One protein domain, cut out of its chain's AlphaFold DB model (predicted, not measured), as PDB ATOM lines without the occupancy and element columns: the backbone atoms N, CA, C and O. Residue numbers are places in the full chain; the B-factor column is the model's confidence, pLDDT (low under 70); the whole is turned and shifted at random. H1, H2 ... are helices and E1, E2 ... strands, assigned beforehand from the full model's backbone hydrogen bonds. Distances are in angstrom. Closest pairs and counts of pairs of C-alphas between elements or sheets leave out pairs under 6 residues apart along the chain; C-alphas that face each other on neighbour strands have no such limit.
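AT A GLANCE: This is residues 834 to 976 of the 1161 residues of the protein "von Willebrand factor type A domain-containing protein" of Eubacterium barkeri (UniProt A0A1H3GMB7). A long, twisted sheet of six strands makes the body, with E3 running through it, and an arm formed by residues 919 to 940 with H4 reaches out past one end of E3 and adds to the length. H1 stands up over one part of the sheet, H3 packs on another part, H2 only grazes it, and the loop of residues 953 to 968 links E5 to E6. The printed part has 143 residues with four named helices and six named strands, and along the chain come E1, then H1 and H2, then E2, then H3, then E3, then H4, and last E4, E5 and E6; the sheet is branched, with E1 parallel to its neighbours E5 and E6, and E3 antiparallel to its neighbours E2, E4 and E6, and the class is mixed, helices and strands. It is only just loose, close to compact, with a radius of gyration of the C-alphas of 17.7 A and spans of 62 by 31 by 29 A.

IN THESE COORDINATES: E1, residues 834 to 842, begins at C-alpha 834 (-31.195, -47.657, -10.914) and is 25.8 A long. H1 is residues 851 to 858, 9.8 A, and H2 is residues 869 to 872, 5.4 A. E2 is residues 873 to 878, 16.4 A, and H3 is residues 889 to 897, 12.3 A. E3, residues 908 to 918, is 32.7 A long. H4 is residues 924 to 929, 8.6 A, and E4 is residues 941 to 943, 6.5 A. E5, residues 945 to 952, is 19.8 A long and bends by 62 degrees at residue 948. E6, residues 969 to 976, 23.0 A, ends at C-alpha 976 (-50.581, -31.121, -3.967).

HOW THE PARTS SIT: E1 has E5 on one side, parallel, with N 836 and O 949 2.9 A apart, and E6 on the other side, parallel, with N 839 and O 972 2.8 A apart. E3 has E2 on one side, antiparallel, with N 876 and O 914 2.9 A apart. On the other side of E3 are E6, antiparallel, with N 911 and O 971 2.8 A apart, and E4, antiparallel, with N 917 and O 942 2.8 A apart. These N and O pairs are within hydrogen-bond range. H1 is on the sheet at a height of 9.6 A and stands up from it, its line rising 49 degrees; the closest C-alphas of H1 and E1 are those of Leu 858 and Asp 835, 5.0 A. H3 is on the sheet too, and its closest C-alpha to E2 is Pro 889, 7.3 A from that of Trp 877. H4 is not on the sheet. Every O i to N i+4 pair is within hydrogen-bond range in H3 and H4, in H1 2 of 4 are, and H2 is too short for such a pair.

THE WHOLE: The two C-alphas farthest apart are those of Asp 900 and Val 928, 62.5 A. The printed part has no cut. The links H4 to E4 and E5 to E6 are long. Residues 862 to 868 stand free. The mean pLDDT of the printed part is 83.9; residues 848 to 862 and residue 867 are under 70.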
ATOM      1  N   VAL A 834     -30.012 -48.420 -11.333       86.69
ATOM      2  CA  VAL A 834     -31.195 -47.657 -10.914       86.69
ATOM      3  C   VAL A 834     -30.988 -46.167 -11.177       86.69
ATOM      4  O   VAL A 834     -29.857 -45.683 -11.160       86.69
ATOM      5  N   ASP A 835     -32.078 -45.445 -11.409       87.44
ATOM      6  CA  ASP A 835     -32.077 -43.994 -11.623       87.44
ATOM      7  C   ASP A 835     -32.848 -43.274 -10.503       87.44
ATOM      8  O   ASP A 835     -33.248 -43.882  -9.505       87.44
ATOM      9  N   ASN A 836     -33.010 -41.958 -10.636       87.69
ATOM     10  CA  ASN A 836     -33.720 -41.115  -9.679       87.69
ATOM     11  C   ASN A 836     -34.936 -40.475 -10.343       87.69
ATOM     12  O   ASN A 836     -34.861 -40.067 -11.501       87.69
ATOM     13  N   ALA A 837     -36.035 -40.338  -9.608       86.12
ATOM     14  CA  ALA A 837     -37.251 -39.756 -10.159       86.12
ATOM     15  C   ALA A 837     -38.052 -38.952  -9.133       86.12
ATOM     16  O   ALA A 837     -38.070 -39.263  -7.942       86.12
ATOM     17  N   GLU A 838     -38.748 -37.934  -9.618       88.06
ATOM     18  CA  GLU A 838     -39.678 -37.113  -8.854       88.06
ATOM     19  C   GLU A 838     -41.053 -37.142  -9.525       88.06
ATOM     20  O   GLU A 838     -41.180 -36.974 -10.744       88.06
ATOM     21  N   LYS A 839     -42.095 -37.363  -8.722       84.94
ATOM     22  CA  LYS A 839     -43.479 -37.455  -9.182       84.94
ATOM     23  C   LYS A 839     -44.383 -36.580  -8.333       84.94
ATOM     24  O   LYS A 839     -44.364 -36.666  -7.109       84.94
ATOM     25  N   THR A 840     -45.238 -35.807  -8.990       88.75
ATOM     26  CA  THR A 840     -46.292 -35.036  -8.324       88.75
ATOM     27  C   THR A 840     -47.648 -35.694  -8.555       88.75
ATOM     28  O   THR A 840     -48.005 -35.988  -9.695       88.75
ATOM     29  N   ILE A 841     -48.409 -35.901  -7.483       88.69
ATOM     30  CA  ILE A 841     -49.790 -36.400  -7.502       88.69
ATOM     31  C   ILE A 841     -50.720 -35.409  -6.800       88.69
ATOM     32  O   ILE A 841     -50.282 -34.618  -5.957       88.69
ATOM     33  N   PHE A 842     -52.009 -35.442  -7.130       91.88
ATOM     34  CA  PHE A 842     -52.986 -34.625  -6.425       91.88
ATOM     35  C   PHE A 842     -53.421 -35.302  -5.121       91.88
ATOM     36  O   PHE A 842     -53.450 -36.525  -5.013       91.88
ATOM     37  N   PHE A 843     -53.791 -34.527  -4.106       92.12
ATOM     38  CA  PHE A 843     -54.288 -35.095  -2.857       92.12
ATOM     39  C   PHE A 843     -55.574 -35.893  -3.103       92.12
ATOM     40  O   PHE A 843     -56.544 -35.350  -3.627       92.12
ATOM     41  N   GLY A 844     -55.611 -37.169  -2.722       87.69
ATOM     42  CA  GLY A 844     -56.724 -38.065  -3.042       87.69
ATOM     43  C   GLY A 844     -56.599 -38.787  -4.388       87.69
ATOM     44  O   GLY A 844     -57.534 -39.499  -4.741       87.69
ATOM     45  N   ASP A 845     -55.492 -38.624  -5.122       86.88
ATOM     46  CA  ASP A 845     -55.108 -39.555  -6.189       86.88
ATOM     47  C   ASP A 845     -54.506 -40.819  -5.593       86.88
ATOM     48  O   ASP A 845     -53.529 -40.746  -4.843       86.88
ATOM     49  N   ASP A 846     -55.022 -41.979  -5.985       76.12
ATOM     50  CA  ASP A 846     -54.323 -43.230  -5.730       76.12
ATOM     51  C   ASP A 846     -53.034 -43.297  -6.556       76.12
ATOM     52  O   ASP A 846     -52.982 -42.923  -7.732       76.12
ATOM     53  N   MET A 847     -51.968 -43.776  -5.916       72.31
ATOM     54  CA  MET A 847     -50.699 -44.045  -6.573       72.31
ATOM     55  C   MET A 847     -50.618 -45.534  -6.878       72.31
ATOM     56  O   MET A 847     -50.596 -46.340  -5.956       72.31
ATOM     57  N   THR A 848     -50.512 -45.878  -8.159       61.47
ATOM     58  CA  THR A 848     -50.087 -47.209  -8.589       61.47
ATOM     59  C   THR A 848     -48.631 -47.159  -9.048       61.47
ATOM     60  O   THR A 848     -48.250 -46.474 -10.003       61.47
ATOM     61  N   LEU A 849     -47.799 -47.884  -8.321       59.69
ATOM     62  CA  LEU A 849     -46.450 -48.298  -8.642       59.69
ATOM     63  C   LEU A 849     -46.531 -49.555  -9.518       59.69
ATOM     64  O   LEU A 849     -46.128 -50.646  -9.124       59.69
ATOM     65  N   THR A 850     -47.079 -49.433 -10.729       50.47
ATOM     66  CA  THR A 850     -47.021 -50.566 -11.660       50.47
ATOM     67  C   THR A 850     -45.569 -50.869 -12.016       50.47
ATOM     68  O   THR A 850     -44.752 -49.949 -12.147       50.47
ATOM     69  N   SER A 851     -45.262 -52.149 -12.238       44.59
ATOM     70  CA  SER A 851     -43.989 -52.609 -12.797       44.59
ATOM     71  C   SER A 851     -43.605 -51.808 -14.046       44.59
ATOM     72  O   SER A 851     -42.470 -51.361 -14.137       44.59
ATOM     73  N   ASP A 852     -44.553 -51.475 -14.925       42.91
ATOM     74  CA  ASP A 852     -44.288 -50.736 -16.171       42.91
ATOM     75  C   ASP A 852     -44.012 -49.226 -16.012       42.91
ATOM     76  O   ASP A 852     -43.262 -48.650 -16.807       42.91
ATOM     77  N   ASN A 853     -44.600 -48.558 -15.009       45.25
ATOM     78  CA  ASN A 853     -44.427 -47.110 -14.801       45.25
ATOM     79  C   ASN A 853     -43.292 -46.800 -13.821       45.25
ATOM     80  O   ASN A 853     -42.580 -45.811 -14.000       45.25
ATOM     81  N   MET A 854     -43.061 -47.673 -12.836       50.38
ATOM     82  CA  MET A 854     -41.824 -47.660 -12.063       50.38
ATOM     83  C   MET A 854     -40.628 -48.034 -12.933       50.38
ATOM     84  O   MET A 854     -39.619 -47.347 -12.851       50.38
ATOM     85  N   ALA A 855     -40.731 -49.034 -13.816       49.78
ATOM     86  CA  ALA A 855     -39.599 -49.462 -14.636       49.78
ATOM     87  C   ALA A 855     -39.064 -48.384 -15.586       49.78
ATOM     88  O   ALA A 855     -37.866 -48.339 -15.850       49.78
ATOM     89  N   LYS A 856     -39.913 -47.467 -16.057       49.69
ATOM     90  CA  LYS A 856     -39.481 -46.349 -16.913       49.69
ATOM     91  C   LYS A 856     -38.799 -45.217 -16.139       49.69
ATOM     92  O   LYS A 856     -37.941 -44.548 -16.699       49.69
ATOM     93  N   CYS A 857     -39.135 -45.038 -14.861       47.38
ATOM     94  CA  CYS A 857     -38.486 -44.073 -13.965       47.38
ATOM     95  C   CYS A 857     -37.328 -44.680 -13.144       47.38
ATOM     96  O   CYS A 857     -36.572 -43.935 -12.525       47.38
ATOM     97  N   LEU A 858     -37.181 -46.013 -13.124       54.59
ATOM     98  CA  LEU A 858     -36.193 -46.740 -12.313       54.59
ATOM     99  C   LEU A 858     -35.238 -47.650 -13.104       54.59
ATOM    100  O   LEU A 858     -34.267 -48.104 -12.508       54.59
ATOM    101  N   PHE A 859     -35.421 -47.877 -14.413       57.50
ATOM    102  CA  PHE A 859     -34.531 -48.728 -15.224       57.50
ATOM    103  C   PHE A 859     -34.235 -48.132 -16.614       57.50
ATOM    104  O   PHE A 859     -34.560 -48.720 -17.649       57.50
ATOM    105  N   GLY A 860     -33.560 -46.980 -16.672       51.88
ATOM    106  CA  GLY A 860     -33.249 -46.252 -17.912       51.88
ATOM    107  C   GLY A 860     -32.305 -46.930 -18.925       51.88
ATOM    108  O   GLY A 860     -31.743 -46.230 -19.767       51.88
ATOM    109  N   GLN A 861     -32.090 -48.252 -18.862       54.47
ATOM    110  CA  GLN A 861     -31.197 -49.005 -19.765       54.47
ATOM    111  C   GLN A 861     -31.928 -49.807 -20.855       54.47
ATOM    112  O   GLN A 861     -31.298 -50.187 -21.836       54.47
ATOM    113  N   GLY A 862     -33.235 -50.069 -20.720       65.06
ATOM    114  CA  GLY A 862     -33.979 -50.835 -21.730       65.06
ATOM    115  C   GLY A 862     -33.578 -52.316 -21.823       65.06
ATOM    116  O   GLY A 862     -33.516 -52.855 -22.929       65.06
ATOM    117  N   TYR A 863     -33.295 -52.964 -20.684       76.81
ATOM    118  CA  TYR A 863     -33.040 -54.409 -20.627       76.81
ATOM    119  C   TYR A 863     -34.202 -55.202 -21.237       76.81
ATOM    120  O   TYR A 863     -35.369 -54.907 -20.972       76.81
ATOM    121  N   LYS A 864     -33.882 -56.224 -22.033       80.12
ATOM    122  CA  LYS A 864     -34.875 -57.139 -22.603       80.12
ATOM    123  C   LYS A 864     -35.034 -58.379 -21.742       80.12
ATOM    124  O   LYS A 864     -34.072 -58.879 -21.163       80.12
ATOM    125  N   ASN A 865     -36.257 -58.893 -21.729       80.12
ATOM    126  CA  ASN A 865     -36.560 -60.183 -21.139       80.12
ATOM    127  C   ASN A 865     -36.293 -61.282 -22.178       80.12
ATOM    128  O   ASN A 865     -37.029 -61.368 -23.161       80.12
ATOM    129  N   TYR A 866     -35.228 -62.070 -22.009       79.12
ATOM    130  CA  TYR A 866     -34.850 -63.131 -22.950       79.12
ATOM    131  C   TYR A 866     -35.468 -64.485 -22.567       79.12
ATOM    132  O   TYR A 866     -35.760 -65.290 -23.448       79.12
ATOM    133  N   ALA A 867     -35.686 -64.724 -21.273       69.69
ATOM    134  CA  ALA A 867     -36.177 -65.976 -20.708       69.69
ATOM    135  C   ALA A 867     -36.704 -65.820 -19.260       69.69
ATOM    136  O   ALA A 867     -36.511 -66.710 -18.434       69.69
ATOM    137  N   GLY A 868     -37.351 -64.700 -18.928       74.75
ATOM    138  CA  GLY A 868     -37.869 -64.434 -17.577       74.75
ATOM    139  C   GLY A 868     -36.856 -63.780 -16.632       74.75
ATOM    140  O   GLY A 868     -37.113 -63.675 -15.440       74.75
ATOM    141  N   GLU A 869     -35.702 -63.302 -17.113       75.94
ATOM    142  CA  GLU A 869     -34.666 -62.744 -16.233       75.94
ATOM    143  C   GLU A 869     -35.116 -61.472 -15.502       75.94
ATOM    144  O   GLU A 869     -34.580 -61.154 -14.443       75.94
ATOM    145  N   LEU A 870     -36.103 -60.742 -16.030       78.50
ATOM    146  CA  LEU A 870     -36.664 -59.591 -15.316       78.50
ATOM    147  C   LEU A 870     -37.405 -60.001 -14.032       78.50
ATOM    148  O   LEU A 870     -37.452 -59.206 -13.095       78.50
ATOM    149  N   ASP A 871     -37.892 -61.240 -13.948       79.19
ATOM    150  CA  ASP A 871     -38.601 -61.767 -12.774       79.19
ATOM    151  C   ASP A 871     -37.640 -62.032 -11.603       79.19
ATOM    152  O   ASP A 871     -38.052 -62.131 -10.450       79.19
ATOM    153  N   HIS A 872     -36.334 -62.101 -11.879       84.19
ATOM    154  CA  HIS A 872     -35.286 -62.301 -10.875       84.19
ATOM    155  C   HIS A 872     -34.863 -60.988 -10.193       84.19
ATOM    156  O   HIS A 872     -33.919 -60.967  -9.393       84.19
ATOM    157  N   ILE A 873     -35.511 -59.870 -10.535       85.56
ATOM    158  CA  ILE A 873     -35.240 -58.570  -9.930       85.56
ATOM    159  C   ILE A 873     -36.103 -58.411  -8.677       85.56
ATOM    160  O   ILE A 873     -37.303 -58.157  -8.737       85.56
ATOM    161  N   GLY A 874     -35.458 -58.491  -7.518       86.00
ATOM    162  CA  GLY A 874     -36.042 -58.101  -6.241       86.00
ATOM    163  C   GLY A 874     -35.957 -56.590  -6.041       86.00
ATOM    164  O   GLY A 874     -34.896 -55.993  -6.225       86.00
ATOM    165  N   VAL A 875     -37.061 -55.969  -5.627       85.00
ATOM    166  CA  VAL A 875     -37.123 -54.540  -5.295       85.00
ATOM    167  C   VAL A 875     -37.575 -54.344  -3.854       85.00
ATOM    168  O   VAL A 875     -38.456 -55.037  -3.352       85.00
ATOM    169  N   THR A 876     -36.963 -53.396  -3.154       88.75
ATOM    170  CA  THR A 876     -37.382 -53.020  -1.803       88.75
ATOM    171  C   THR A 876     -37.240 -51.520  -1.611       88.75
ATOM    172  O   THR A 876     -36.206 -50.928  -1.929       88.75
ATOM    173  N   TRP A 877     -38.290 -50.919  -1.067       89.00
ATOM    174  CA  TRP A 877     -38.374 -49.498  -0.777       89.00
ATOM    175  C   TRP A 877     -38.008 -49.210   0.673       89.00
ATOM    176  O   TRP A 877     -38.371 -49.959   1.577       89.00
ATOM    177  N   TYR A 878     -37.324 -48.092   0.892       91.56
ATOM    178  CA  TYR A 878     -36.877 -47.643   2.203       91.56
ATOM    179  C   TYR A 878     -37.222 -46.176   2.431       91.56
ATOM    180  O   TYR A 878     -37.265 -45.375   1.494       91.56
ATOM    181  N   LYS A 879     -37.449 -45.820   3.696       89.31
ATOM    182  CA  LYS A 879     -37.779 -44.446   4.105       89.31
ATOM    183  C   LYS A 879     -36.548 -43.579   4.387       89.31
ATOM    184  O   LYS A 879     -36.640 -42.356   4.394       89.31
ATOM    185  N   ASP A 880     -35.405 -44.204   4.641       91.44
ATOM    186  CA  ASP A 880     -34.155 -43.546   5.006       91.44
ATOM    187  C   ASP A 880     -33.021 -43.893   4.037       91.44
ATOM    188  O   ASP A 880     -32.970 -44.989   3.485       91.44
ATOM    189  N   GLU A 881     -32.074 -42.967   3.876       91.38
ATOM    190  CA  GLU A 881     -30.933 -43.122   2.965       91.38
ATOM    191  C   GLU A 881     -30.033 -44.311   3.337       91.38
ATOM    192  O   GLU A 881     -29.457 -44.963   2.466       91.38
ATOM    193  N   ALA A 882     -29.943 -44.634   4.631       90.75
ATOM    194  CA  ALA A 882     -29.191 -45.791   5.110       90.75
ATOM    195  C   ALA A 882     -29.881 -47.130   4.785       90.75
ATOM    196  O   ALA A 882     -29.284 -48.185   4.999       90.75
ATOM    197  N   CYS A 883     -31.096 -47.094   4.223       89.06
ATOM    198  CA  CYS A 883     -31.901 -48.250   3.845       89.06
ATOM    199  C   CYS A 883     -32.112 -49.222   5.014       89.06
ATOM    200  O   CYS A 883     -31.876 -50.425   4.892       89.06
ATOM    201  N   THR A 884     -32.524 -48.687   6.165       90.62
ATOM    202  CA  THR A 884     -32.711 -49.461   7.403       90.62
ATOM    203  C   THR A 884     -34.173 -49.766   7.708       90.62
ATOM    204  O   THR A 884     -34.465 -50.764   8.365       90.62
ATOM    205  N   GLN A 885     -35.100 -48.940   7.222       89.12
ATOM    206  CA  GLN A 885     -36.535 -49.088   7.447       89.12
ATOM    207  C   GLN A 885     -37.257 -49.311   6.123       89.12
ATOM    208  O   GLN A 885     -37.511 -48.361   5.375       89.12
ATOM    209  N   ALA A 886     -37.575 -50.578   5.843       90.62
ATOM    210  CA  ALA A 886     -38.401 -50.946   4.703       90.62
ATOM    211  C   ALA A 886     -39.796 -50.316   4.829       90.62
ATOM    212  O   ALA A 886     -40.355 -50.222   5.924       90.62
ATOM    213  N   VAL A 887     -40.347 -49.864   3.708       89.19
ATOM    214  CA  VAL A 887     -41.641 -49.181   3.651       89.19
ATOM    215  C   VAL A 887     -42.386 -49.591   2.392       89.19
ATOM    216  O   VAL A 887     -41.771 -49.956   1.398       89.19
ATOM    217  N   ASP A 888     -43.708 -49.498   2.433       86.69
ATOM    218  CA  ASP A 888     -44.561 -49.563   1.254       86.69
ATOM    219  C   ASP A 888     -45.007 -48.134   0.886       86.69
ATOM    220  O   ASP A 888     -45.826 -47.543   1.609       86.69
ATOM    221  N   PRO A 889     -44.453 -47.524  -0.182       84.12
ATOM    222  CA  PRO A 889     -44.859 -46.190  -0.591       84.12
ATOM    223  C   PRO A 889     -46.325 -46.129  -1.044       84.12
ATOM    224  O   PRO A 889     -46.967 -45.117  -0.775       84.12
ATOM    225  N   GLU A 890     -46.882 -47.175  -1.674       83.25
ATOM    226  CA  GLU A 890     -48.296 -47.186  -2.087       83.25
ATOM    227  C   GLU A 890     -49.213 -47.146  -0.874       83.25
ATOM    228  O   GLU A 890     -50.022 -46.227  -0.746       83.25
ATOM    229  N   GLY A 891     -49.032 -48.078   0.066       84.81
ATOM    230  CA  GLY A 891     -49.795 -48.114   1.309       84.81
ATOM    231  C   GLY A 891     -49.641 -46.831   2.128       84.81
ATOM    232  O   GLY A 891     -50.605 -46.361   2.743       84.81
ATOM    233  N   THR A 892     -48.461 -46.202   2.091       85.69
ATOM    234  CA  THR A 892     -48.230 -44.898   2.729       85.69
ATOM    235  C   THR A 892     -49.064 -43.797   2.070       85.69
ATOM    236  O   THR A 892     -49.748 -43.053   2.775       85.69
ATOM    237  N   ILE A 893     -49.056 -43.698   0.737       84.81
ATOM    238  CA  ILE A 893     -49.852 -42.705  -0.003       84.81
ATOM    239  C   ILE A 893     -51.354 -42.970   0.155       84.81
ATOM    240  O   ILE A 893     -52.109 -42.038   0.430       84.81
ATOM    241  N   HIS A 894     -51.791 -44.225   0.090       86.19
ATOM    242  CA  HIS A 894     -53.182 -44.609   0.326       86.19
ATOM    243  C   HIS A 894     -53.645 -44.209   1.739       86.19
ATOM    244  O   HIS A 894     -54.712 -43.619   1.919       86.19
ATOM    245  N   SER A 895     -52.794 -44.419   2.749       87.19
ATOM    246  CA  SER A 895     -53.058 -43.975   4.123       87.19
ATOM    247  C   SER A 895     -53.145 -42.450   4.241       87.19
ATOM    248  O   SER A 895     -53.981 -41.938   4.988       87.19
ATOM    249  N   ILE A 896     -52.306 -41.708   3.509       87.00
ATOM    250  CA  ILE A 896     -52.379 -40.241   3.439       87.00
ATOM    251  C   ILE A 896     -53.708 -39.806   2.804       87.00
ATOM    252  O   ILE A 896     -54.381 -38.932   3.350       87.00
ATOM    253  N   ASN A 897     -54.142 -40.455   1.721       85.25
ATOM    254  CA  ASN A 897     -55.417 -40.171   1.054       85.25
ATOM    255  C   ASN A 897     -56.646 -40.451   1.934       85.25
ATOM    256  O   ASN A 897     -57.697 -39.838   1.731       85.25
ATOM    257  N   GLY A 898     -56.521 -41.316   2.943       84.12
ATOM    258  CA  GLY A 898     -57.549 -41.545   3.959       84.12
ATOM    259  C   GLY A 898     -57.738 -40.386   4.949       84.12
ATOM    260  O   GLY A 898     -58.788 -40.295   5.577       84.12
ATOM    261  N   LYS A 899     -56.770 -39.468   5.081       85.69
ATOM    262  CA  LYS A 899     -56.829 -38.358   6.052       85.69
ATOM    263  C   LYS A 899     -57.708 -37.213   5.576       85.69
ATOM    264  O   LYS A 899     -57.801 -36.962   4.380       85.69
ATOM    265  N   ASP A 900     -58.283 -36.455   6.503       80.81
ATOM    266  CA  ASP A 900     -59.081 -35.268   6.160       80.81
ATOM    267  C   ASP A 900     -58.215 -34.111   5.641       80.81
ATOM    268  O   ASP A 900     -58.663 -33.312   4.824       80.81
ATOM    269  N   ARG A 901     -56.965 -33.995   6.119       80.19
ATOM    270  CA  ARG A 901     -56.042 -32.902   5.770       80.19
ATOM    271  C   ARG A 901     -54.594 -33.384   5.720       80.19
ATOM    272  O   ARG A 901     -54.191 -34.200   6.547       80.19
ATOM    273  N   LEU A 902     -53.817 -32.810   4.803       83.00
ATOM    274  CA  LEU A 902     -52.368 -33.002   4.712       83.00
ATOM    275  C   LEU A 902     -51.622 -32.215   5.796       83.00
ATOM    276  O   LEU A 902     -51.941 -31.055   6.072       83.00
ATOM    277  N   SER A 903     -50.588 -32.830   6.365       80.81
ATOM    278  CA  SER A 903     -49.571 -32.165   7.181       80.81
ATOM    279  C   SER A 903     -48.374 -31.715   6.341       80.81
ATOM    280  O   SER A 903     -48.138 -32.209   5.238       80.81
ATOM    281  N   ASP A 904     -47.568 -30.795   6.878       75.75
ATOM    282  CA  ASP A 904     -46.419 -30.238   6.154       75.75
ATOM    283  C   ASP A 904     -45.382 -31.291   5.735       75.75
ATOM    284  O   ASP A 904     -44.778 -31.157   4.672       75.75
ATOM    285  N   SER A 905     -45.212 -32.351   6.531       78.25
ATOM    286  CA  SER A 905     -44.284 -33.452   6.256       78.25
ATOM    287  C   SER A 905     -44.758 -34.427   5.175       78.25
ATOM    288  O   SER A 905     -43.969 -35.249   4.732       78.25
ATOM    289  N   GLU A 906     -46.028 -34.376   4.769       83.94
ATOM    290  CA  GLU A 906     -46.615 -35.313   3.793       83.94
ATOM    291  C   GLU A 906     -46.629 -34.756   2.369       83.94
ATOM    292  O   GLU A 906     -46.897 -35.474   1.413       83.94
ATOM    293  N   ILE A 907     -46.319 -33.472   2.223       84.62
ATOM    294  CA  ILE A 907     -46.360 -32.759   0.943       84.62
ATOM    295  C   ILE A 907     -45.210 -33.179   0.042       84.62
ATOM    296  O   ILE A 907     -45.338 -33.129  -1.174       84.62
ATOM    297  N   SER A 908     -44.091 -33.577   0.637       87.88
ATOM    298  CA  SER A 908     -42.924 -34.070  -0.073       87.88
ATOM    299  C   SER A 908     -42.296 -35.189   0.741       87.88
ATOM    300  O   SER A 908     -41.806 -34.945   1.844       87.88
ATOM    301  N   THR A 909     -42.325 -36.407   0.208       87.25
ATOM    302  CA  THR A 909     -41.724 -37.581   0.850       87.25
ATOM    303  C   THR A 909     -40.678 -38.191  -0.068       87.25
ATOM    304  O   THR A 909     -40.934 -38.414  -1.249       87.25
ATOM    305  N   THR A 910     -39.497 -38.472   0.478       90.69
ATOM    306  CA  THR A 910     -38.411 -39.156  -0.231       90.69
ATOM    307  C   THR A 910     -38.370 -40.625   0.171       90.69
ATOM    308  O   THR A 910     -38.404 -40.953   1.356       90.69
ATOM    309  N   TYR A 911     -38.255 -41.489  -0.829       89.50
ATOM    310  CA  TYR A 911     -38.069 -42.925  -0.716       89.50
ATOM    311  C   TYR A 911     -36.777 -43.336  -1.424       89.50
ATOM    312  O   TYR A 911     -36.317 -42.680  -2.362       89.50
ATOM    313  N   TYR A 912     -36.207 -44.450  -0.986       91.12
ATOM    314  CA  TYR A 912     -34.982 -45.013  -1.536       91.12
ATOM    315  C   TYR A 912     -35.269 -46.429  -2.027       91.12
ATOM    316  O   TYR A 912     -35.713 -47.269  -1.246       91.12
ATOM    317  N   LEU A 913     -35.046 -46.698  -3.313       88.06
ATOM    318  CA  LEU A 913     -35.259 -48.023  -3.893       88.06
ATOM    319  C   LEU A 913     -33.944 -48.783  -3.970       88.06
ATOM    320  O   LEU A 913     -33.047 -48.362  -4.698       88.06
ATOM    321  N   LYS A 914     -33.861 -49.947  -3.325       90.00
ATOM    322  CA  LYS A 914     -32.824 -50.935  -3.634       90.00
ATOM    323  C   LYS A 914     -33.396 -51.982  -4.572       90.00
ATOM    324  O   LYS A 914     -34.465 -52.527  -4.310       90.00
ATOM    325  N   ALA A 915     -32.648 -52.273  -5.625       87.81
ATOM    326  CA  ALA A 915     -32.922 -53.393  -6.505       87.81
ATOM    327  C   ALA A 915     -31.758 -54.386  -6.445       87.81
ATOM    328  O   ALA A 915     -30.590 -53.994  -6.332       87.81
ATOM    329  N   SER A 916     -32.085 -55.666  -6.503       90.06
ATOM    330  CA  SER A 916     -31.141 -56.775  -6.558       90.06
ATOM    331  C   SER A 916     -31.552 -57.727  -7.663       90.06
ATOM    332  O   SER A 916     -32.737 -57.971  -7.841       90.06
ATOM    333  N   TYR A 917     -30.585 -58.283  -8.373       91.50
ATOM    334  CA  TYR A 917     -30.797 -59.275  -9.416       91.50
ATOM    335  C   TYR A 917     -30.174 -60.598  -8.984       91.50
ATOM    336  O   TYR A 917     -28.978 -60.632  -8.685       91.50
ATOM    337  N   ASP A 918     -30.971 -61.663  -8.952       94.00
ATOM    338  CA  ASP A 918     -30.458 -63.022  -8.796       94.00
ATOM    339  C   ASP A 918     -29.921 -63.528 -10.143       94.00
ATOM    340  O   ASP A 918     -30.669 -63.819 -11.081       94.00
ATOM    341  N   ALA A 919     -28.595 -63.620 -10.239       92.94
ATOM    342  CA  ALA A 919     -27.893 -64.097 -11.420       92.94
ATOM    343  C   ALA A 919     -27.963 -65.624 -11.585       92.94
ATOM    344  O   ALA A 919     -27.435 -66.139 -12.570       92.94
ATOM    345  N   GLY A 920     -28.600 -66.347 -10.660       90.31
ATOM    346  CA  GLY A 920     -28.721 -67.799 -10.680       90.31
ATOM    347  C   GLY A 920     -27.449 -68.516 -10.229       90.31
ATOM    348  O   GLY A 920     -26.363 -67.938 -10.132       90.31
ATOM    349  N   ILE A 921     -27.574 -69.811  -9.947       88.00
ATOM    350  CA  ILE A 921     -26.467 -70.636  -9.450       88.00
ATOM    351  C   ILE A 921     -25.500 -70.968 -10.597       88.00
ATOM    352  O   ILE A 921     -25.903 -71.424 -11.667       88.00
ATOM    353  N   SER A 922     -24.202 -70.767 -10.365       91.44
ATOM    354  CA  SER A 922     -23.146 -71.222 -11.274       91.44
ATOM    355  C   SER A 922     -22.904 -72.723 -11.154       91.44
ATOM    356  O   SER A 922     -22.933 -73.270 -10.054       91.44
ATOM    357  N   THR A 923     -22.561 -73.373 -12.263       88.50
ATOM    358  CA  THR A 923     -22.061 -74.753 -12.250       88.50
ATOM    359  C   THR A 923     -20.535 -74.764 -12.239       88.50
ATOM    360  O   THR A 923     -19.884 -73.754 -12.531       88.50
ATOM    361  N   GLU A 924     -19.937 -75.909 -11.903       88.50
ATOM    362  CA  GLU A 924     -18.484 -76.089 -11.998       88.50
ATOM    363  C   GLU A 924     -18.001 -75.827 -13.433       88.50
ATOM    364  O   GLU A 924     -17.103 -75.013 -13.647       88.50
ATOM    365  N   SER A 925     -18.690 -76.402 -14.425       85.06
ATOM    366  CA  SER A 925     -18.402 -76.203 -15.847       85.06
ATOM    367  C   SER A 925     -18.479 -74.734 -16.269       85.06
ATOM    368  O   SER A 925     -17.541 -74.229 -16.886       85.06
ATOM    369  N   SER A 926     -19.550 -74.010 -15.908       92.25
ATOM    370  CA  SER A 926     -19.690 -72.597 -16.295       92.25
ATOM    371  C   SER A 926     -18.627 -71.710 -15.648       92.25
ATOM    372  O   SER A 926     -18.140 -70.762 -16.267       92.25
ATOM    373  N   THR A 927     -18.219 -72.045 -14.425       92.75
ATOM    374  CA  THR A 927     -17.170 -71.339 -13.684       92.75
ATOM    375  C   THR A 927     -15.797 -71.569 -14.312       92.75
ATOM    376  O   THR A 927     -15.063 -70.605 -14.531       92.75
ATOM    377  N   VAL A 928     -15.467 -72.813 -14.678       92.12
ATOM    378  CA  VAL A 928     -14.219 -73.156 -15.383       92.12
ATOM    379  C   VAL A 928     -14.150 -72.457 -16.741       92.12
ATOM    380  O   VAL A 928     -13.168 -71.769 -17.026       92.12
ATOM    381  N   ASN A 929     -15.224 -72.528 -17.532       94.75
ATOM    382  CA  ASN A 929     -15.319 -71.862 -18.836       94.75
ATOM    383  C   ASN A 929     -15.194 -70.333 -18.731       94.75
ATOM    384  O   ASN A 929     -14.824 -69.666 -19.695       94.75
ATOM    385  N   THR A 930     -15.458 -69.765 -17.551       97.00
ATOM    386  CA  THR A 930     -15.373 -68.322 -17.291       97.00
ATOM    387  C   THR A 930     -14.156 -67.941 -16.442       97.00
ATOM    388  O   THR A 930     -14.136 -66.887 -15.804       97.00
ATOM    389  N   GLY A 931     -13.116 -68.780 -16.406       93.25
ATOM    390  CA  GLY A 931     -11.860 -68.464 -15.717       93.25
ATOM    391  C   GLY A 931     -12.030 -68.202 -14.215       93.25
ATOM    392  O   GLY A 931     -11.319 -67.374 -13.653       93.25
ATOM    393  N   GLY A 932     -13.011 -68.849 -13.579       93.81
ATOM    394  CA  GLY A 932     -13.343 -68.671 -12.162       93.81
ATOM    395  C   GLY A 932     -14.323 -67.534 -11.855       93.81
ATOM    396  O   GLY A 932     -14.700 -67.364 -10.698       93.81
ATOM    397  N   ASN A 933     -14.756 -66.753 -12.851       95.88
ATOM    398  CA  ASN A 933     -15.683 -65.646 -12.619       95.88
ATOM    399  C   ASN A 933     -17.119 -66.146 -12.424       95.88
ATOM    400  O   ASN A 933     -17.621 -66.958 -13.201       95.88
ATOM    401  N   VAL A 934     -17.796 -65.596 -11.416       96.12
ATOM    402  CA  VAL A 934     -19.199 -65.875 -11.088       96.12
ATOM    403  C   VAL A 934     -19.934 -64.547 -10.944       96.12
ATOM    404  O   VAL A 934     -19.509 -63.664 -10.192       96.12
ATOM    405  N   SER A 935     -21.041 -64.389 -11.667       95.12
ATOM    406  CA  SER A 935     -21.876 -63.196 -11.558       95.12
ATOM    407  C   SER A 935     -22.554 -63.151 -10.186       95.12
ATOM    408  O   SER A 935     -23.062 -64.167  -9.712       95.12
ATOM    409  N   GLY A 936     -22.505 -61.996  -9.515       91.56
ATOM    410  CA  GLY A 936     -22.958 -61.849  -8.122       91.56
ATOM    411  C   GLY A 936     -22.037 -62.488  -7.067       91.56
ATOM    412  O   GLY A 936     -22.379 -62.529  -5.881       91.56
ATOM    413  N   GLY A 937     -20.859 -62.977  -7.479       91.50
ATOM    414  CA  GLY A 937     -19.889 -63.614  -6.591       91.50
ATOM    415  C   GLY A 937     -20.482 -64.812  -5.847       91.50
ATOM    416  O   GLY A 937     -21.279 -65.566  -6.396       91.50
ATOM    417  N   THR A 938     -20.122 -64.971  -4.573       87.56
ATOM    418  CA  THR A 938     -20.572 -66.094  -3.730       87.56
ATOM    419  C   THR A 938     -22.057 -66.064  -3.380       87.56
ATOM    420  O   THR A 938     -22.601 -67.078  -2.961       87.56
ATOM    421  N   THR A 939     -22.707 -64.906  -3.507       90.06
ATOM    422  CA  THR A 939     -24.140 -64.744  -3.203       90.06
ATOM    423  C   THR A 939     -25.026 -64.910  -4.428       90.06
ATOM    424  O   THR A 939     -26.244 -64.888  -4.295       90.06
ATOM    425  N   HIS A 940     -24.420 -64.972  -5.618       92.50
ATOM    426  CA  HIS A 940     -25.105 -64.947  -6.913       92.50
ATOM    427  C   HIS A 940     -26.040 -63.742  -7.115       92.50
ATOM    428  O   HIS A 940     -26.773 -63.673  -8.090       92.50
ATOM    429  N   THR A 941     -25.967 -62.741  -6.234       92.88
ATOM    430  CA  THR A 941     -26.845 -61.575  -6.230       92.88
ATOM    431  C   THR A 941     -26.066 -60.332  -6.647       92.88
ATOM    432  O   THR A 941     -25.015 -60.019  -6.086       92.88
ATOM    433  N   VAL A 942     -26.593 -59.584  -7.615       92.69
ATOM    434  CA  VAL A 942     -26.043 -58.297  -8.055       92.69
ATOM    435  C   VAL A 942     -26.923 -57.164  -7.554       92.69
ATOM    436  O   VAL A 942     -28.103 -57.088  -7.873       92.69
ATOM    437  N   LEU A 943     -26.341 -56.257  -6.773       91.12
ATOM    438  CA  LEU A 943     -27.028 -55.046  -6.338       91.12
ATOM    439  C   LEU A 943     -26.996 -53.993  -7.441       91.12
ATOM    440  O   LEU A 943     -25.980 -53.815  -8.115       91.12
ATOM    441  N   ALA A 944     -28.097 -53.263  -7.589       89.69
ATOM    442  CA  ALA A 944     -28.150 -52.153  -8.518       89.69
ATOM    443  C   ALA A 944     -27.192 -51.030  -8.109       89.69
ATOM    444  O   ALA A 944     -27.065 -50.715  -6.926       89.69
ATOM    445  N   SER A 945     -26.576 -50.380  -9.095       90.56
ATOM    446  CA  SER A 945     -25.813 -49.145  -8.907       90.56
ATOM    447  C   SER A 945     -26.534 -47.961  -9.542       90.56
ATOM    448  O   SER A 945     -26.961 -48.019 -10.694       90.56
ATOM    449  N   ASN A 946     -26.618 -46.856  -8.813       91.00
ATOM    450  CA  ASN A 946     -27.258 -45.637  -9.277       91.00
ATOM    451  C   ASN A 946     -26.423 -44.956 -10.366       91.00
ATOM    452  O   ASN A 946     -25.209 -44.777 -10.202       91.00
ATOM    453  N   THR A 947     -27.052 -44.586 -11.481       89.50
ATOM    454  CA  THR A 947     -26.345 -43.962 -12.614       89.50
ATOM    455  C   THR A 947     -26.082 -42.466 -12.413       89.50
ATOM    456  O   THR A 947     -25.165 -41.917 -13.029       89.50
ATOM    457  N   GLY A 948     -26.854 -41.819 -11.538       90.25
ATOM    458  CA  GLY A 948     -26.930 -40.370 -11.357       90.25
ATOM    459  C   GLY A 948     -28.049 -39.707 -12.167       90.25
ATOM    460  O   GLY A 948     -28.444 -38.595 -11.832       90.25
ATOM    461  N   LYS A 949     -28.625 -40.358 -13.186       89.00
ATOM    462  CA  LYS A 949     -29.713 -39.760 -13.978       89.00
ATOM    463  C   LYS A 949     -30.915 -39.436 -13.093       89.00
ATOM    464  O   LYS A 949     -31.256 -40.211 -12.198       89.00
ATOM    465  N   SER A 950     -31.528 -38.281 -13.327       87.81
ATOM    466  CA  SER A 950     -32.681 -37.800 -12.560       87.81
ATOM    467  C   SER A 950     -33.808 -37.369 -13.486       87.81
ATOM    468  O   SER A 950     -33.555 -36.719 -14.498       87.81
ATOM    469  N   PHE A 951     -35.041 -37.707 -13.131       85.62
ATOM    470  CA  PHE A 951     -36.239 -37.411 -13.912       85.62
ATOM    471  C   PHE A 951     -37.266 -36.660 -13.062       85.62
ATOM    472  O   PHE A 951     -37.460 -36.984 -11.896       85.62
ATOM    473  N   VAL A 952     -37.938 -35.670 -13.647       85.69
ATOM    474  CA  VAL A 952     -39.119 -35.016 -13.058       85.69
ATOM    475  C   VAL A 952     -40.268 -35.243 -14.030       85.69
ATOM    476  O   VAL A 952     -40.201 -34.797 -15.180       85.69
ATOM    477  N   GLY A 953     -41.282 -35.998 -13.605       77.31
ATOM    478  CA  GLY A 953     -42.232 -36.586 -14.551       77.31
ATOM    479  C   GLY A 953     -41.490 -37.396 -15.627       77.31
ATOM    480  O   GLY A 953     -40.597 -38.175 -15.310       77.31
ATOM    481  N   ASP A 954     -41.805 -37.154 -16.900       74.44
ATOM    482  CA  ASP A 954     -41.182 -37.846 -18.043       74.44
ATOM    483  C   ASP A 954     -39.926 -37.138 -18.600       74.44
ATOM    484  O   ASP A 954     -39.429 -37.489 -19.672       74.44
ATOM    485  N   ILE A 955     -39.422 -36.099 -17.923       82.38
ATOM    486  CA  ILE A 955     -38.337 -35.248 -18.430       82.38
ATOM    487  C   ILE A 955     -37.053 -35.492 -17.640       82.38
ATOM    488  O   ILE A 955     -37.007 -35.258 -16.430       82.38
ATOM    489  N   GLN A 956     -35.987 -35.903 -18.338       85.75
ATOM    490  CA  GLN A 956     -34.650 -36.000 -17.752       85.75
ATOM    491  C   GLN A 956     -34.143 -34.602 -17.373       85.75
ATOM    492  O   GLN A 956     -34.120 -33.685 -18.195       85.75
ATOM    493  N   GLN A 957     -33.713 -34.467 -16.127       86.94
ATOM    494  CA  GLN A 957     -33.044 -33.295 -15.585       86.94
ATOM    495  C   GLN A 957     -31.520 -33.476 -15.626       86.94
ATOM    496  O   GLN A 957     -31.001 -34.488 -16.096       86.94
ATOM    497  N   ALA A 958     -30.779 -32.488 -15.127       88.62
ATOM    498  CA  ALA A 958     -29.348 -32.663 -14.903       88.62
ATOM    499  C   ALA A 958     -29.081 -33.855 -13.962       88.62
ATOM    500  O   ALA A 958     -29.811 -34.066 -12.993       88.62
ATOM    501  N   ASP A 959     -28.025 -34.617 -14.246       89.94
ATOM    502  CA  ASP A 959     -27.646 -35.772 -13.435       89.94
ATOM    503  C   ASP A 959     -27.287 -35.349 -11.994       89.94
ATOM    504  O   ASP A 959     -26.517 -34.414 -11.764       89.94
ATOM    505  N   ALA A 960     -27.799 -36.095 -11.017       90.44
ATOM    506  CA  ALA A 960     -27.476 -36.008  -9.599       90.44
ATOM    507  C   ALA A 960     -26.142 -36.719  -9.320       90.44
ATOM    508  O   ALA A 960     -26.090 -37.894  -8.937       90.44
ATOM    509  N   ALA A 961     -25.037 -36.010  -9.558       93.00
ATOM    510  CA  ALA A 961     -23.681 -36.544  -9.420       93.00
ATOM    511  C   ALA A 961     -23.389 -37.125  -8.022       93.00
ATOM    512  O   ALA A 961     -22.608 -38.067  -7.903       93.00
ATOM    513  N   GLU A 962     -24.032 -36.605  -6.976       93.75
ATOM    514  CA  GLU A 962     -23.893 -37.061  -5.592       93.75
ATOM    515  C   GLU A 962     -24.489 -38.455  -5.331       93.75
ATOM    516  O   GLU A 962     -24.098 -39.125  -4.370       93.75
ATOM    517  N   LEU A 963     -25.415 -38.905  -6.183       91.81
ATOM    518  CA  LEU A 963     -26.071 -40.209  -6.071       91.81
ATOM    519  C   LEU A 963     -25.401 -41.291  -6.919       91.81
ATOM    520  O   LEU A 963     -25.664 -42.475  -6.718       91.81
ATOM    521  N   LYS A 964     -24.507 -40.924  -7.840       93.56
ATOM    522  CA  LYS A 964     -23.832 -41.880  -8.721       93.56
ATOM    523  C   LYS A 964     -23.030 -42.913  -7.918       93.56
ATOM    524  O   LYS A 964     -22.219 -42.565  -7.063       93.56
ATOM    525  N   GLY A 965     -23.239 -44.196  -8.213       91.19
ATOM    526  CA  GLY A 965     -22.568 -45.317  -7.545       91.19
ATOM    527  C   GLY A 965     -23.209 -45.770  -6.228       91.19
ATOM    528  O   GLY A 965     -22.757 -46.752  -5.641       91.19
ATOM    529  N   LYS A 966     -24.259 -45.094  -5.745       93.38
ATOM    530  CA  LYS A 966     -25.036 -45.563  -4.588       93.38
ATOM    531  C   LYS A 966     -25.805 -46.833  -4.945       93.38
ATOM    532  O   LYS A 966     -26.209 -47.009  -6.087       93.38
ATOM    533  N   THR A 967     -26.075 -47.698  -3.970       91.38
ATOM    534  CA  THR A 967     -26.810 -48.957  -4.206       91.38
ATOM    535  C   THR A 967     -28.335 -48.787  -4.236       91.38
ATOM    536  O   THR A 967     -29.069 -49.756  -4.044       91.38
ATOM    537  N   TYR A 968     -28.819 -47.549  -4.348       90.62
ATOM    538  CA  TYR A 968     -30.237 -47.204  -4.324       90.62
ATOM    539  C   TYR A 968     -30.549 -46.070  -5.301       90.62
ATOM    540  O   TYR A 968     -29.713 -45.194  -5.517       90.62
ATOM    541  N   GLY A 969     -31.766 -46.062  -5.842       89.69
ATOM    542  CA  GLY A 969     -32.370 -44.917  -6.528       89.69
ATOM    543  C   GLY A 969     -33.108 -44.013  -5.539       89.69
ATOM    544  O   GLY A 969     -33.646 -44.507  -4.548       89.69
ATOM    545  N   ARG A 970     -33.137 -42.697  -5.780       90.62
ATOM    546  CA  ARG A 970     -33.929 -41.739  -4.991       90.62
ATOM    547  C   ARG A 970     -35.248 -41.452  -5.704       90.62
ATOM    548  O   ARG A 970     -35.239 -40.983  -6.839       90.62
ATOM    549  N   PHE A 971     -36.363 -41.687  -5.020       87.69
ATOM    550  CA  PHE A 971     -37.703 -41.391  -5.517       87.69
ATOM    551  C   PHE A 971     -38.390 -40.364  -4.623       87.69
ATOM    552  O   PHE A 971     -38.509 -40.579  -3.419       87.69
ATOM    553  N   VAL A 972     -38.841 -39.245  -5.180       88.88
ATOM    554  CA  VAL A 972     -39.528 -38.192  -4.420       88.88
ATOM    555  C   VAL A 972     -40.974 -38.095  -4.882       88.88
ATOM    556  O   VAL A 972     -41.242 -37.980  -6.074       88.88
ATOM    557  N   VAL A 973     -41.912 -38.133  -3.936       87.88
ATOM    558  CA  VAL A 973     -43.338 -37.936  -4.208       87.88
ATOM    559  C   VAL A 973     -43.790 -36.619  -3.605       87.88
ATOM    560  O   VAL A 973     -43.659 -36.408  -2.397       87.88
ATOM    561  N   HIS A 974     -44.362 -35.761  -4.444       89.50
ATOM    562  CA  HIS A 974     -45.016 -34.527  -4.042       89.50
ATOM    563  C   HIS A 974     -46.537 -34.689  -4.082       89.50
ATOM    564  O   HIS A 974     -47.081 -35.154  -5.081       89.50
ATOM    565  N   ILE A 975     -47.231 -34.277  -3.018       90.50
ATOM    566  CA  ILE A 975     -48.698 -34.298  -2.943       90.50
ATOM    567  C   ILE A 975     -49.206 -32.862  -2.887       90.50
ATOM    568  O   ILE A 975     -48.888 -32.115  -1.956       90.50
ATOM    569  N   VAL A 976     -50.012 -32.474  -3.876       90.94
ATOM    570  CA  VAL A 976     -50.581 -31.121  -3.967       90.94
ATOM    571  C   VAL A 976     -52.096 -31.142  -3.713       90.94
ATOM    572  O   VAL A 976     -52.810 -31.900  -4.368       90.94
TER     573      VAL A 976